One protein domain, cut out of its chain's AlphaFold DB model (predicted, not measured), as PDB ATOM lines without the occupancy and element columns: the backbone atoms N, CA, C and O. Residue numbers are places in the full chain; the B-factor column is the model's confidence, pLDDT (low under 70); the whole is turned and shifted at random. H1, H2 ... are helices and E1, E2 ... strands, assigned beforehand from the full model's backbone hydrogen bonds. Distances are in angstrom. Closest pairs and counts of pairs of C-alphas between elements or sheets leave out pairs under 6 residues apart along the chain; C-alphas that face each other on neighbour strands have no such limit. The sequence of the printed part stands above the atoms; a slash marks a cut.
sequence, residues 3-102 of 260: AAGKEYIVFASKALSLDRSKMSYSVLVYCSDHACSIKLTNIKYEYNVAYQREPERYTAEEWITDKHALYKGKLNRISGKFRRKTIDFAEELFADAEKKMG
ATOM      1  N   ALA A   3     319.890 299.369 227.946       76.06
ATOM      2  CA  ALA A   3     320.576 299.909 226.780       76.06
ATOM      3  C   ALA A   3     321.013 298.766 225.860       76.06
ATOM      4  O   ALA A   3     321.330 297.669 226.323       76.06
ATOM      5  N   ALA A   4     321.040 299.025 224.557       80.44
ATOM      6  CA  ALA A   4     321.606 298.118 223.567       80.44
ATOM      7  C   ALA A   4     322.842 298.766 222.944       80.44
ATOM      8  O   ALA A   4     322.824 299.954 222.623       80.44
ATOM      9  N   GLY A   5     323.902 297.981 222.772       78.88
ATOM     10  CA  GLY A   5     325.173 298.418 222.212       78.88
ATOM     11  C   GLY A   5     325.571 297.589 220.997       78.88
ATOM     12  O   GLY A   5     325.220 296.412 220.873       78.88
ATOM     13  N   LYS A   6     326.301 298.225 220.079       87.88
ATOM     14  CA  LYS A   6     326.954 297.575 218.940       87.88
ATOM     15  C   LYS A   6     328.364 298.113 218.822       87.88
ATOM     16  O   LYS A   6     328.546 299.315 218.660       87.88
ATOM     17  N   GLU A   7     329.340 297.221 218.848       86.44
ATOM     18  CA  GLU A   7     330.744 297.605 218.915       86.44
ATOM     19  C   GLU A   7     331.626 296.624 218.153       86.44
ATOM     20  O   GLU A   7     331.221 295.499 217.861       86.44
ATOM     21  N   TYR A   8     332.828 297.049 217.778       89.56
ATOM     22  CA  TYR A   8     333.793 296.164 217.136       89.56
ATOM     23  C   TYR A   8     334.780 295.637 218.167       89.56
ATOM     24  O   TYR A   8     335.608 296.388 218.671       89.56
ATOM     25  N   ILE A   9     334.763 294.325 218.398       90.88
ATOM     26  CA  ILE A   9     335.821 293.655 219.152       90.88
ATOM     27  C   ILE A   9     336.981 293.342 218.206       90.88
ATOM     28  O   ILE A   9     336.829 292.607 217.228       90.88
ATOM     29  N   VAL A  10     338.143 293.942 218.463       87.75
ATOM     30  CA  VAL A  10     339.348 293.767 217.640       87.75
ATOM     31  C   VAL A  10     340.226 292.680 218.256       87.75
ATOM     32  O   VAL A  10     340.713 292.808 219.379       87.75
ATOM     33  N   PHE A  11     340.449 291.604 217.509       88.50
ATOM     34  CA  PHE A  11     341.295 290.486 217.927       88.50
ATOM     35  C   PHE A  11     342.762 290.730 217.597       88.50
ATOM     36  O   PHE A  11     343.640 290.421 218.401       88.50
ATOM     37  N   ALA A  12     343.026 291.280 216.413       83.19
ATOM     38  CA  ALA A  12     344.357 291.659 215.973       83.19
ATOM     39  C   ALA A  12     344.271 292.813 214.974       83.19
ATOM     40  O   ALA A  12     343.427 292.814 214.080       83.19
ATOM     41  N   SER A  13     345.189 293.764 215.101       87.06
ATOM     42  CA  SER A  13     345.375 294.851 214.146       87.06
ATOM     43  C   SER A  13     346.821 294.813 213.662       87.06
ATOM     44  O   SER A  13     347.750 294.976 214.452       87.06
ATOM     45  N   LYS A  14     347.019 294.514 212.379       87.81
ATOM     46  CA  LYS A  14     348.316 294.511 211.692       87.81
ATOM     47  C   LYS A  14     348.250 295.488 210.523       87.81
ATOM     48  O   LYS A  14     347.171 295.754 210.005       87.81
ATOM     49  N   ALA A  15     349.406 295.952 210.051       80.44
ATOM     50  CA  ALA A  15     349.497 296.952 208.981       80.44
ATOM     51  C   ALA A  15     348.679 296.616 207.713       80.44
ATOM     52  O   ALA A  15     348.202 297.522 207.043       80.44
ATOM     53  N   LEU A  16     348.499 295.326 207.401       79.44
ATOM     54  CA  LEU A  16     347.781 294.854 206.209       79.44
ATOM     55  C   LEU A  16     346.511 294.046 206.521       79.44
ATOM     56  O   LEU A  16     345.840 293.589 205.599       79.44
ATOM     57  N   SER A  17     346.188 293.806 207.795       78.94
ATOM     58  CA  SER A  17     345.026 292.993 208.153       78.94
ATOM     59  C   SER A  17     344.420 293.390 209.491       78.94
ATOM     60  O   SER A  17     345.114 293.571 210.491       78.94
ATOM     61  N   LEU A  18     343.092 293.492 209.501       84.12
ATOM     62  CA  LEU A  18     342.300 293.806 210.681       84.12
ATOM     63  C   LEU A  18     341.354 292.641 210.963       84.12
ATOM     64  O   LEU A  18     340.415 292.400 210.208       84.12
ATOM     65  N   ASP A  19     341.609 291.927 212.055       85.69
ATOM     66  CA  ASP A  19     340.761 290.843 212.537       85.69
ATOM     67  C   ASP A  19     339.826 291.387 213.619       85.69
ATOM     68  O   ASP A  19     340.266 291.703 214.728       85.69
ATOM     69  N   ARG A  20     338.539 291.528 213.290       90.62
ATOM     70  CA  ARG A  20     337.513 292.047 214.201       90.62
ATOM     71  C   ARG A  20     336.165 291.380 213.978       90.62
ATOM     72  O   ARG A  20     335.845 290.983 212.860       90.62
ATOM     73  N   SER A  21     335.344 291.341 215.018       92.06
ATOM     74  CA  SER A  21     333.933 290.962 214.929       92.06
ATOM     75  C   SER A  21     333.052 292.115 215.395       92.06
ATOM     76  O   SER A  21     333.438 292.872 216.287       92.06
ATOM     77  N   LYS A  22     331.880 292.278 214.778       90.69
ATOM     78  CA  LYS A  22     330.843 293.160 215.310       90.69
ATOM     79  C   LYS A  22     330.138 292.409 216.437       90.69
ATOM     80  O   LYS A  22     329.514 291.379 216.203       90.69
ATOM     81  N   MET A  23     330.238 292.938 217.646       92.50
ATOM     82  CA  MET A  23     329.557 292.439 218.828       92.50
ATOM     83  C   MET A  23     328.308 293.280 219.091       92.50
ATOM     84  O   MET A  23     328.376 294.507 219.133       92.50
ATOM     85  N   SER A  24     327.167 292.621 219.268       87.12
ATOM     86  CA  SER A  24     325.930 293.242 219.751       87.12
ATOM     87  C   SER A  24     325.650 292.750 221.162       87.12
ATOM     88  O   SER A  24     325.817 291.561 221.422       87.12
ATOM     89  N   TYR A  25     325.233 293.637 222.059       88.31
ATOM     90  CA  TYR A  25     324.990 293.302 223.463       88.31
ATOM     91  C   TYR A  25     323.888 294.173 224.071       88.31
ATOM     92  O   TYR A  25     323.543 295.237 223.550       88.31
ATOM     93  N   SER A  26     323.356 293.724 225.203       80.94
ATOM     94  CA  SER A  26     322.411 294.462 226.036       80.94
ATOM     95  C   SER A  26     323.028 294.730 227.406       80.94
ATOM     96  O   SER A  26     323.634 293.843 228.002       80.94
ATOM     97  N   VAL A  27     322.858 295.945 227.921       85.81
ATOM     98  CA  VAL A  27     323.241 296.322 229.284       85.81
ATOM     99  C   VAL A  27     321.975 296.613 230.075       85.81
ATOM    100  O   VAL A  27     321.182 297.484 229.709       85.81
ATOM    101  N   LEU A  28     321.788 295.887 231.169       80.81
ATOM    102  CA  LEU A  28     320.685 296.072 232.102       80.81
ATOM    103  C   LEU A  28     321.242 296.623 233.409       80.81
ATOM    104  O   LEU A  28     322.046 295.971 234.071       80.81
ATOM    105  N   VAL A  29     320.814 297.827 233.773       84.31
ATOM    106  CA  VAL A  29     321.226 298.512 235.001       84.31
ATOM    107  C   VAL A  29     320.043 298.578 235.956       84.31
ATOM    108  O   VAL A  29     318.989 299.135 235.620       84.31
ATOM    109  N   TYR A  30     320.230 298.029 237.147       83.25
ATOM    110  CA  TYR A  30     319.266 298.012 238.238       83.25
ATOM    111  C   TYR A  30     319.830 298.826 239.394       83.25
ATOM    112  O   TYR A  30     320.864 298.462 239.947       83.25
ATOM    113  N   CYS A  31     319.151 299.906 239.762       82.56
ATOM    114  CA  CYS A  31     319.508 300.697 240.932       82.56
ATOM    115  C   CYS A  31     318.484 300.426 242.037       82.56
ATOM    116  O   CYS A  31     317.280 300.503 241.788       82.56
ATOM    117  N   SER A  32     318.968 300.111 243.231       81.94
ATOM    118  CA  SER A  32     318.207 300.045 244.480       81.94
ATOM    119  C   SER A  32     318.861 300.968 245.507       81.94
ATOM    120  O   SER A  32     319.931 301.521 245.244       81.94
ATOM    121  N   ASP A  33     318.246 301.135 246.678       78.81
ATOM    122  CA  ASP A  33     318.799 301.986 247.734       78.81
ATOM    123  C   ASP A  33     320.255 301.593 248.036       78.81
ATOM    124  O   ASP A  33     320.548 300.467 248.437       78.81
ATOM    125  N   HIS A  34     321.166 302.533 247.760       77.50
ATOM    126  CA  HIS A  34     322.623 302.423 247.906       77.50
ATOM    127  C   HIS A  34     323.340 301.333 247.081       77.50
ATOM    128  O   HIS A  34     324.529 301.113 247.301       77.50
ATOM    129  N   ALA A  35     322.684 300.683 246.110       80.69
ATOM    130  CA  ALA A  35     323.313 299.645 245.288       80.69
ATOM    131  C   ALA A  35     322.950 299.744 243.797       80.69
ATOM    132  O   ALA A  35     321.824 300.065 243.420       80.69
ATOM    133  N   CYS A  36     323.916 299.426 242.933       80.62
ATOM    134  CA  CYS A  36     323.747 299.381 241.483       80.62
ATOM    135  C   CYS A  36     324.243 298.032 240.951       80.62
ATOM    136  O   CYS A  36     325.405 297.677 241.128       80.62
ATOM    137  N   SER A  37     323.364 297.274 240.296       83.12
ATOM    138  CA  SER A  37     323.697 296.028 239.609       83.12
ATOM    139  C   SER A  37     323.668 296.257 238.106       83.12
ATOM    140  O   SER A  37     322.629 296.602 237.543       83.12
ATOM    141  N   ILE A  38     324.781 295.972 237.437       84.00
ATOM    142  CA  ILE A  38     324.906 296.046 235.981       84.00
ATOM    143  C   ILE A  38     325.046 294.623 235.440       84.00
ATOM    144  O   ILE A  38     325.880 293.853 235.907       84.00
ATOM    145  N   LYS A  39     324.215 294.257 234.464       84.50
ATOM    146  CA  LYS A  39     324.285 292.974 233.757       84.50
ATOM    147  C   LYS A  39     324.556 293.220 232.278       84.50
ATOM    148  O   LYS A  39     323.797 293.937 231.632       84.50
ATOM    149  N   LEU A  40     325.601 292.588 231.750       85.81
ATOM    150  CA  LEU A  40     325.871 292.499 230.316       85.81
ATOM    151  C   LEU A  40     325.291 291.178 229.796       85.81
ATOM    152  O   LEU A  40     325.670 290.109 230.270       85.81
ATOM    153  N   THR A  41     324.341 291.242 228.868       83.94
ATOM    154  CA  THR A  41     323.571 290.077 228.406       83.94
ATOM    155  C   THR A  41     323.377 290.082 226.891       83.94
ATOM    156  O   THR A  41     323.682 291.065 226.210       83.94
ATOM    157  N   ASN A  42     322.856 288.968 226.357       79.25
ATOM    158  CA  ASN A  42     322.437 288.831 224.957       79.25
ATOM    159  C   ASN A  42     323.562 289.139 223.949       79.25
ATOM    160  O   ASN A  42     323.338 289.790 222.924       79.25
ATOM    161  N   ILE A  43     324.780 288.702 224.277       90.81
ATOM    162  CA  ILE A  43     325.983 288.983 223.498       90.81
ATOM    163  C   ILE A  43     325.987 288.109 222.239       90.81
ATOM    164  O   ILE A  43     325.899 286.884 222.315       90.81
ATOM    165  N   LYS A  44     326.114 288.741 221.071       87.62
ATOM    166  CA  LYS A  44     326.170 288.079 219.758       87.62
ATOM    167  C   LYS A  44     327.299 288.630 218.924       87.62
ATOM    168  O   LYS A  44     327.609 289.817 219.006       87.62
ATOM    169  N   TYR A  45     327.837 287.782 218.065       90.88
ATOM    170  CA  TYR A  45     328.933 288.110 217.173       90.88
ATOM    171  C   TYR A  45     328.499 287.956 215.722       90.88
ATOM    172  O   TYR A  45     327.926 286.938 215.342       90.88
ATOM    173  N   GLU A  46     328.820 288.958 214.914       89.94
ATOM    174  CA  GLU A  46     328.828 288.885 213.457       89.94
ATOM    175  C   GLU A  46     330.287 288.989 213.012       89.94
ATOM    176  O   GLU A  46     330.965 290.002 213.243       89.94
ATOM    177  N   TYR A  47     330.815 287.908 212.449       88.62
ATOM    178  CA  TYR A  47     332.215 287.798 212.078       88.62
ATOM    179  C   TYR A  47     332.366 287.680 210.566       88.62
ATOM    180  O   TYR A  47     331.940 286.713 209.944       88.62
ATOM    181  N   ASN A  48     332.990 288.697 209.970       83.31
ATOM    182  CA  ASN A  48     333.251 288.709 208.538       83.31
ATOM    183  C   ASN A  48     334.497 287.878 208.251       83.31
ATOM    184  O   ASN A  48     335.613 288.289 208.576       83.31
ATOM    185  N   VAL A  49     334.298 286.734 207.610       79.12
ATOM    186  CA  VAL A  49     335.379 285.855 207.172       79.12
ATOM    187  C   VAL A  49     335.660 286.050 205.690       79.12
ATOM    188  O   VAL A  49     334.753 286.221 204.888       79.12
ATOM    189  N   ALA A  50     336.936 286.014 205.303       77.12
ATOM    190  CA  ALA A  50     337.346 286.309 203.927       77.12
ATOM    191  C   ALA A  50     336.836 285.291 202.888       77.12
ATOM    192  O   ALA A  50     336.813 285.587 201.696       77.12
ATOM    193  N   TYR A  51     336.457 284.088 203.329       75.44
ATOM    194  CA  TYR A  51     336.043 282.979 202.467       75.44
ATOM    195  C   TYR A  51     334.519 282.876 202.271       75.44
ATOM    196  O   TYR A  51     334.078 282.051 201.473       75.44
ATOM    197  N   GLN A  52     333.709 283.699 202.950       78.00
ATOM    198  CA  GLN A  52     332.254 283.756 202.755       78.00
ATOM    199  C   GLN A  52     331.808 285.191 202.476       78.00
ATOM    200  O   GLN A  52     332.399 286.150 202.962       78.00
ATOM    201  N   ARG A  53     330.751 285.340 201.668       77.31
ATOM    202  CA  ARG A  53     330.122 286.652 201.441       77.31
ATOM    203  C   ARG A  53     329.273 287.094 202.627       77.31
ATOM    204  O   ARG A  53     329.130 288.293 202.847       77.31
ATOM    205  N   GLU A  54     328.705 286.139 203.356       81.06
ATOM    206  CA  GLU A  54     327.866 286.412 204.516       81.06
ATOM    207  C   GLU A  54     328.678 286.314 205.817       81.06
ATOM    208  O   GLU A  54     329.572 285.470 205.914       81.06
ATOM    209  N   PRO A  55     328.397 287.172 206.816       84.81
ATOM    210  CA  PRO A  55     329.036 287.088 208.123       84.81
ATOM    211  C   PRO A  55     328.633 285.808 208.858       84.81
ATOM    212  O   PRO A  55     327.447 285.482 208.946       84.81
ATOM    213  N   GLU A  56     329.599 285.144 209.487       82.44
ATOM    214  CA  GLU A  56     329.324 284.063 210.429       82.44
ATOM    215  C   GLU A  56     328.679 284.648 211.693       82.44
ATOM    216  O   GLU A  56     329.133 285.665 212.230       82.44
ATOM    217  N   ARG A  57     327.593 284.026 212.160       88.88
ATOM    218  CA  ARG A  57     326.817 284.493 213.316       88.88
ATOM    219  C   ARG A  57     326.970 283.530 214.478       88.88
ATOM    220  O   ARG A  57     326.724 282.338 214.321       88.88
ATOM    221  N   TYR A  58     327.316 284.066 215.642       85.19
ATOM    222  CA  TYR A  58     327.515 283.280 216.858       85.19
ATOM    223  C   TYR A  58     326.804 283.910 218.051       85.19
ATOM    224  O   TYR A  58     326.824 285.132 218.223       85.19
ATOM    225  N   THR A  59     326.222 283.072 218.904       86.56
ATOM    226  CA  THR A  59     325.753 283.454 220.241       86.56
ATOM    227  C   THR A  59     326.893 283.286 221.246       86.56
ATOM    228  O   THR A  59     327.802 282.474 221.045       86.56
ATOM    229  N   ALA A  60     326.913 284.067 222.326       89.06
ATOM    230  CA  ALA A  60     327.946 283.906 223.345       89.06
ATOM    231  C   ALA A  60     327.844 282.555 224.067       89.06
ATOM    232  O   ALA A  60     328.871 281.951 224.389       89.06
ATOM    233  N   GLU A  61     326.622 282.069 224.253       88.12
ATOM    234  CA  GLU A  61     326.258 280.824 224.923       88.12
ATOM    235  C   GLU A  61     326.869 279.598 224.220       88.12
ATOM    236  O   GLU A  61     327.406 278.702 224.876       88.12
ATOM    237  N   GLU A  62     326.881 279.596 222.887       88.75
ATOM    238  CA  GLU A  62     327.387 278.484 222.068       88.75
ATOM    239  C   GLU A  62     328.850 278.668 221.634       88.75
ATOM    240  O   GLU A  62     329.429 277.779 221.006       88.75
ATOM    241  N   TRP A  63     329.469 279.816 221.946       90.31
ATOM    242  CA  TRP A  63     330.795 280.163 221.426       90.31
ATOM    243  C   TRP A  63     331.852 280.400 222.501       90.31
ATOM    244  O   TRP A  63     332.932 279.810 222.440       90.31
ATOM    245  N   ILE A  64     331.575 281.260 223.487       92.81
ATOM    246  CA  ILE A  64     332.588 281.732 224.447       92.81
ATOM    247  C   ILE A  64     332.482 281.096 225.837       92.81
ATOM    248  O   ILE A  64     333.328 281.369 226.692       92.81
ATOM    249  N   THR A  65     331.482 280.243 226.071       89.50
ATOM    250  CA  THR A  65     331.320 279.486 227.322       89.50
ATOM    251  C   THR A  65     332.451 278.483 227.530       89.50
ATOM    252  O   THR A  65     333.157 278.115 226.592       89.50
ATOM    253  N   ASP A  66     332.645 278.024 228.768       85.81
ATOM    254  CA  ASP A  66     333.744 277.116 229.136       85.81
ATOM    255  C   ASP A  66     333.760 275.859 228.262       85.81
ATOM    256  O   ASP A  66     334.810 275.468 227.759       85.81
ATOM    257  N   LYS A  67     332.578 275.295 227.994       86.81
ATOM    258  CA  LYS A  67     332.388 274.115 227.144       86.81
ATOM    259  C   LYS A  67     332.958 274.283 225.728       86.81
ATOM    260  O   LYS A  67     333.462 273.317 225.162       86.81
ATOM    261  N   HIS A  68     332.876 275.485 225.156       83.94
ATOM    262  CA  HIS A  68     333.230 275.754 223.757       83.94
ATOM    263  C   HIS A  68     334.575 276.483 223.603       83.94
ATOM    264  O   HIS A  68     335.289 276.315 222.606       83.94
ATOM    265  N   ALA A  69     334.951 277.286 224.597       87.06
ATOM    266  CA  ALA A  69     336.165 278.088 224.594       87.06
ATOM    267  C   ALA A  69     337.337 277.441 225.336       87.06
ATOM    268  O   ALA A  69     338.466 277.896 225.153       87.06
ATOM    269  N   LEU A  70     337.119 276.388 226.131       88.31
ATOM    270  CA  LEU A  70     338.184 275.651 226.810       88.31
ATOM    271  C   LEU A  70     338.276 274.215 226.287       88.31
ATOM    272  O   LEU A  70     337.291 273.496 226.172       88.31
ATOM    273  N   TYR A  71     339.498 273.773 226.012       83.00
ATOM    274  CA  TYR A  71     339.827 272.391 225.696       83.00
ATOM    275  C   TYR A  71     340.957 271.923 226.609       83.00
ATOM    276  O   TYR A  71     342.053 272.489 226.593       83.00
ATOM    277  N   LYS A  72     340.696 270.892 227.425       87.88
ATOM    278  CA  LYS A  72     341.651 270.354 228.417       87.88
ATOM    279  C   LYS A  72     342.267 271.450 229.309       87.88
ATOM    280  O   LYS A  72     343.479 271.494 229.503       87.88
ATOM    281  N   GLY A  73     341.433 272.378 229.788       84.06
ATOM    282  CA  GLY A  73     341.857 273.501 230.636       84.06
ATOM    283  C   GLY A  73     342.661 274.595 229.919       84.06
ATOM    284  O   GLY A  73     343.120 275.534 230.562       84.06
ATOM    285  N   LYS A  74     342.837 274.503 228.596       86.94
ATOM    286  CA  LYS A  74     343.502 275.524 227.779       86.94
ATOM    287  C   LYS A  74     342.496 276.226 226.884       86.94
ATOM    288  O   LYS A  74     341.541 275.623 226.406       86.94
ATOM    289  N   LEU A  75     342.741 277.502 226.627       85.25
ATOM    290  CA  LEU A  75     341.879 278.309 225.778       85.25
ATOM    291  C   LEU A  75     341.971 277.851 224.311       85.25
ATOM    292  O   LEU A  75     343.063 277.750 223.748       85.25
ATOM    293  N   ASN A  76     340.824 277.584 223.692       87.81
ATOM    294  CA  ASN A  76     340.711 277.237 222.279       87.81
ATOM    295  C   ASN A  76     341.213 278.404 221.415       87.81
ATOM    296  O   ASN A  76     340.928 279.565 221.690       87.81
ATOM    297  N   ARG A  77     341.958 278.122 220.344       80.56
ATOM    298  CA  ARG A  77     342.546 279.156 219.483       80.56
ATOM    299  C   ARG A  77     341.498 280.058 218.820       80.56
ATOM    300  O   ARG A  77     341.751 281.250 218.669       80.56
ATOM    301  N   ILE A  78     340.360 279.499 218.396       82.44
ATOM    302  CA  ILE A  78     339.350 280.230 217.613       82.44
ATOM    303  C   ILE A  78     338.360 280.932 218.540       82.44
ATOM    304  O   ILE A  78     338.343 282.155 218.579       82.44
ATOM    305  N   SER A  79     337.584 280.192 219.334       86.50
ATOM    306  CA  SER A  79     336.617 280.770 220.281       86.50
ATOM    307  C   SER A  79     337.285 281.520 221.438       86.50
ATOM    308  O   SER A  79     336.716 282.453 222.002       86.50
ATOM    309  N   GLY A  80     338.535 281.194 221.764       87.62
ATOM    310  CA  GLY A  80     339.269 281.839 222.845       87.62
ATOM    311  C   GLY A  80     339.558 283.314 222.635       87.62
ATOM    312  O   GLY A  80     339.516 284.079 223.597       87.62
ATOM    313  N   LYS A  81     339.831 283.742 221.395       89.06
ATOM    314  CA  LYS A  81     340.055 285.169 221.109       89.06
ATOM    315  C   LYS A  81     338.786 285.985 221.370       89.06
ATOM    316  O   LYS A  81     338.882 287.074 221.924       89.06
ATOM    317  N   PHE A  82     337.620 285.413 221.048       92.88
ATOM    318  CA  PHE A  82     336.316 285.988 221.370       92.88
ATOM    319  C   PHE A  82     336.132 286.045 222.877       92.88
ATOM    320  O   PHE A  82     335.931 287.127 223.410       92.88
ATOM    321  N   ARG A  83     336.316 284.920 223.580       93.75
ATOM    322  CA  ARG A  83     336.171 284.875 225.039       93.75
ATOM    323  C   ARG A  83     337.025 285.932 225.735       93.75
ATOM    324  O   ARG A  83     336.506 286.671 226.559       93.75
ATOM    325  N   ARG A  84     338.311 286.022 225.388       91.44
ATOM    326  CA  ARG A  84     339.220 287.005 225.987       91.44
ATOM    327  C   ARG A  84     338.735 288.429 225.729       91.44
ATOM    328  O   ARG A  84     338.577 289.178 226.675       91.44
ATOM    329  N   LYS A  85     338.440 288.780 224.473       91.69
ATOM    330  CA  LYS A  85     338.023 290.147 224.129       91.69
ATOM    331  C   LYS A  85     336.668 290.550 224.686       91.69
ATOM    332  O   LYS A  85     336.489 291.718 225.003       91.69
ATOM    333  N   THR A  86     335.751 289.609 224.855       93.75
ATOM    334  CA  THR A  86     334.472 289.883 225.511       93.75
ATOM    335  C   THR A  86     334.636 290.083 227.015       93.75
ATOM    336  O   THR A  86     333.960 290.937 227.576       93.75
ATOM    337  N   ILE A  87     335.540 289.337 227.663       93.19
ATOM    338  CA  ILE A  87     335.882 289.554 229.077       93.19
ATOM    339  C   ILE A  87     336.568 290.912 229.251       93.19
ATOM    340  O   ILE A  87     336.074 291.704 230.044       93.19
ATOM    341  N   ASP A  88     337.606 291.210 228.455       89.31
ATOM    342  CA  ASP A  88     338.303 292.508 228.470       89.31
ATOM    343  C   ASP A  88     337.287 293.668 228.352       89.31
ATOM    344  O   ASP A  88     337.306 294.610 229.140       89.31
ATOM    345  N   PHE A  89     336.353 293.567 227.395       92.00
ATOM    346  CA  PHE A  89     335.297 294.560 227.185       92.00
ATOM    347  C   PHE A  89     334.355 294.701 228.390       92.00
ATOM    348  O   PHE A  89     334.002 295.812 228.777       92.00
ATOM    349  N   ALA A  90     333.911 293.584 228.971       91.12
ATOM    350  CA  ALA A  90     333.007 293.612 230.116       91.12
ATOM    351  C   ALA A  90     333.682 294.243 231.343       91.12
ATOM    352  O   ALA A  90     333.064 295.053 232.028       91.12
ATOM    353  N   GLU A  91     334.949 293.905 231.595       88.56
ATOM    354  CA  GLU A  91     335.744 294.485 232.678       88.56
ATOM    355  C   GLU A  91     335.923 295.997 232.499       88.56
ATOM    356  O   GLU A  91     335.687 296.745 233.446       88.56
ATOM    357  N   GLU A  92     336.252 296.458 231.289       87.75
ATOM    358  CA  GLU A  92     336.364 297.888 230.970       87.75
ATOM    359  C   GLU A  92     335.031 298.621 231.174       87.75
ATOM    360  O   GLU A  92     334.983 299.639 231.865       87.75
ATOM    361  N   LEU A  93     333.930 298.065 230.657       88.75
ATOM    362  CA  LEU A  93     332.590 298.633 230.805       88.75
ATOM    363  C   LEU A  93     332.195 298.798 232.280       88.75
ATOM    364  O   LEU A  93     331.617 299.819 232.664       88.75
ATOM    365  N   PHE A  94     332.475 297.790 233.109       88.31
ATOM    366  CA  PHE A  94     332.140 297.833 234.530       88.31
ATOM    367  C   PHE A  94     333.065 298.763 235.315       88.31
ATOM    368  O   PHE A  94     332.567 299.523 236.144       88.31
ATOM    369  N   ALA A  95     334.365 298.780 235.012       86.06
ATOM    370  CA  ALA A  95     335.317 299.702 235.628       86.06
ATOM    371  C   ALA A  95     334.972 301.170 235.320       86.06
ATOM    372  O   ALA A  95     335.004 302.027 236.206       86.06
ATOM    373  N   ASP A  96     334.575 301.468 234.082       85.44
ATOM    374  CA  ASP A  96     334.125 302.803 233.687       85.44
ATOM    375  C   ASP A  96     332.829 303.211 234.392       85.44
ATOM    376  O   ASP A  96     332.678 304.367 234.807       85.44
ATOM    377  N   ALA A  97     331.892 302.274 234.550       85.81
ATOM    378  CA  ALA A  97     330.668 302.517 235.298       85.81
ATOM    379  C   ALA A  97     330.967 302.800 236.778       85.81
ATOM    380  O   ALA A  97     330.471 303.785 237.320       85.81
ATOM    381  N   GLU A  98     331.825 302.002 237.412       84.06
ATOM    382  CA  GLU A  98     332.259 302.187 238.801       84.06
ATOM    383  C   GLU A  98     332.937 303.547 239.015       84.06
ATOM    384  O   GLU A  98     332.577 304.298 239.928       84.06
ATOM    385  N   LYS A  99     333.859 303.922 238.121       85.06
ATOM    386  CA  LYS A  99     334.547 305.217 238.165       85.06
ATOM    387  C   LYS A  99     333.568 306.389 238.090       85.06
ATOM    388  O   LYS A  99     333.745 307.380 238.796       85.06
ATOM    389  N   LYS A 100     332.524 306.284 237.263       83.88
ATOM    390  CA  LYS A 100     331.474 307.313 237.155       83.88
ATOM    391  C   LYS A 100     330.533 307.349 238.360       83.88
ATOM    392  O   LYS A 100     329.934 308.391 238.609       83.88
ATOM    393  N   MET A 101     330.426 306.252 239.106       78.56
ATOM    394  CA  MET A 101     329.586 306.135 240.304       78.56
ATOM    395  C   MET A 101     330.304 306.551 241.602       78.56
ATOM    396  O   MET A 101     329.686 306.539 242.662       78.56
ATOM    397  N   GLY A 102     331.576 306.964 241.539       72.62
ATOM    398  CA  GLY A 102     332.313 307.507 242.689       72.62
ATOM    399  C   GLY A 102     333.271 306.532 243.384       72.62
ATOM    400  O   GLY A 102     333.813 306.884 244.427       72.62
TER     401      GLY A 102
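This is residues 3 to 102 of the 260 residues of the protein "DUF4468 domain-containing protein" of Parabacteroides sp (UniProt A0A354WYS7). A long, twisted sheet of four strands has one long helix, H3, packed over one face. At one side, the chain goes from the short edge strand E4 through two very short helices, H1 and H2, and a small loop that leads back into H3. The printed part has 100 residues, with E1, E2, E3, E4, H1, H2 and H3 in that order along it; the sheet order is E1, E2, E3, E4, antiparallel throughout, and the class is mixed, helices and strands. The whole is only just loose, close to compact, with a radius of gyration of the C-alphas of 15.5 A, and its elongated outline spans 52 by 32 by 24 A.

E1, residues 3 to 14, bends by 51 degrees at residue 11 and forms a hairpin with E2, residues 17 to 32; N 7 and O 23 are within hydrogen-bond range at 2.9 A. E2 forms a hairpin with E3, residues 35 to 47, where N 28 and O 39 are 2.8 A apart. E3 forms a hairpin with E4, residues 56 to 59, where N 45 and O 58 are 2.8 A apart. The four strands are a meander, each the antiparallel neighbour of the one before, with E1 and E4 as edge strands. H1, residues 60 to 63, is on the sheet at a height over the sheet of 4.6 A, over none of its strands; its closest C-alpha pair with E3 is Ile 43 and Ala 60, 5.4 A. H2, residues 66 to 69, is not on the sheet, and is close to H1 but not clearly touching, the closest C-alphas being those of Trp 63 and Ala 69, 6.6 A. H3, residues 79 to 100, is on one face of the sheet, an arrangement of two layers, helix over sheet. Its closest C-alpha pair with E1 is Phe 11 and Lys 81, 6.3 A, and with E3 Leu 40 and Ala 90, 7.2 A. H3 touches H2 with residues 79 to 83 alone, closest at the C-alphas of Ala 69 and Ser 79, 5.1 A. In H3 every O i to N i+4 pair is within hydrogen-bond range; H1 and H2 are too short for such a pair.

E1 begins at C-alpha 3, (320.576, 299.909, 226.780), and is 32.0 A long. E2 is 45.7 A and E3 36.4 A. E4 ends at C-alpha 59, (325.753, 283.454, 220.241). H3 is 31.9 A long and ends at C-alpha 100, (331.474, 307.313, 237.155).

The two C-alphas farthest apart, those of Asp 33 and Tyr 51, are 52.0 A apart. The printed part has no cut and no long link. Its mean pLDDT is 85.5, and no printed residue is under 70.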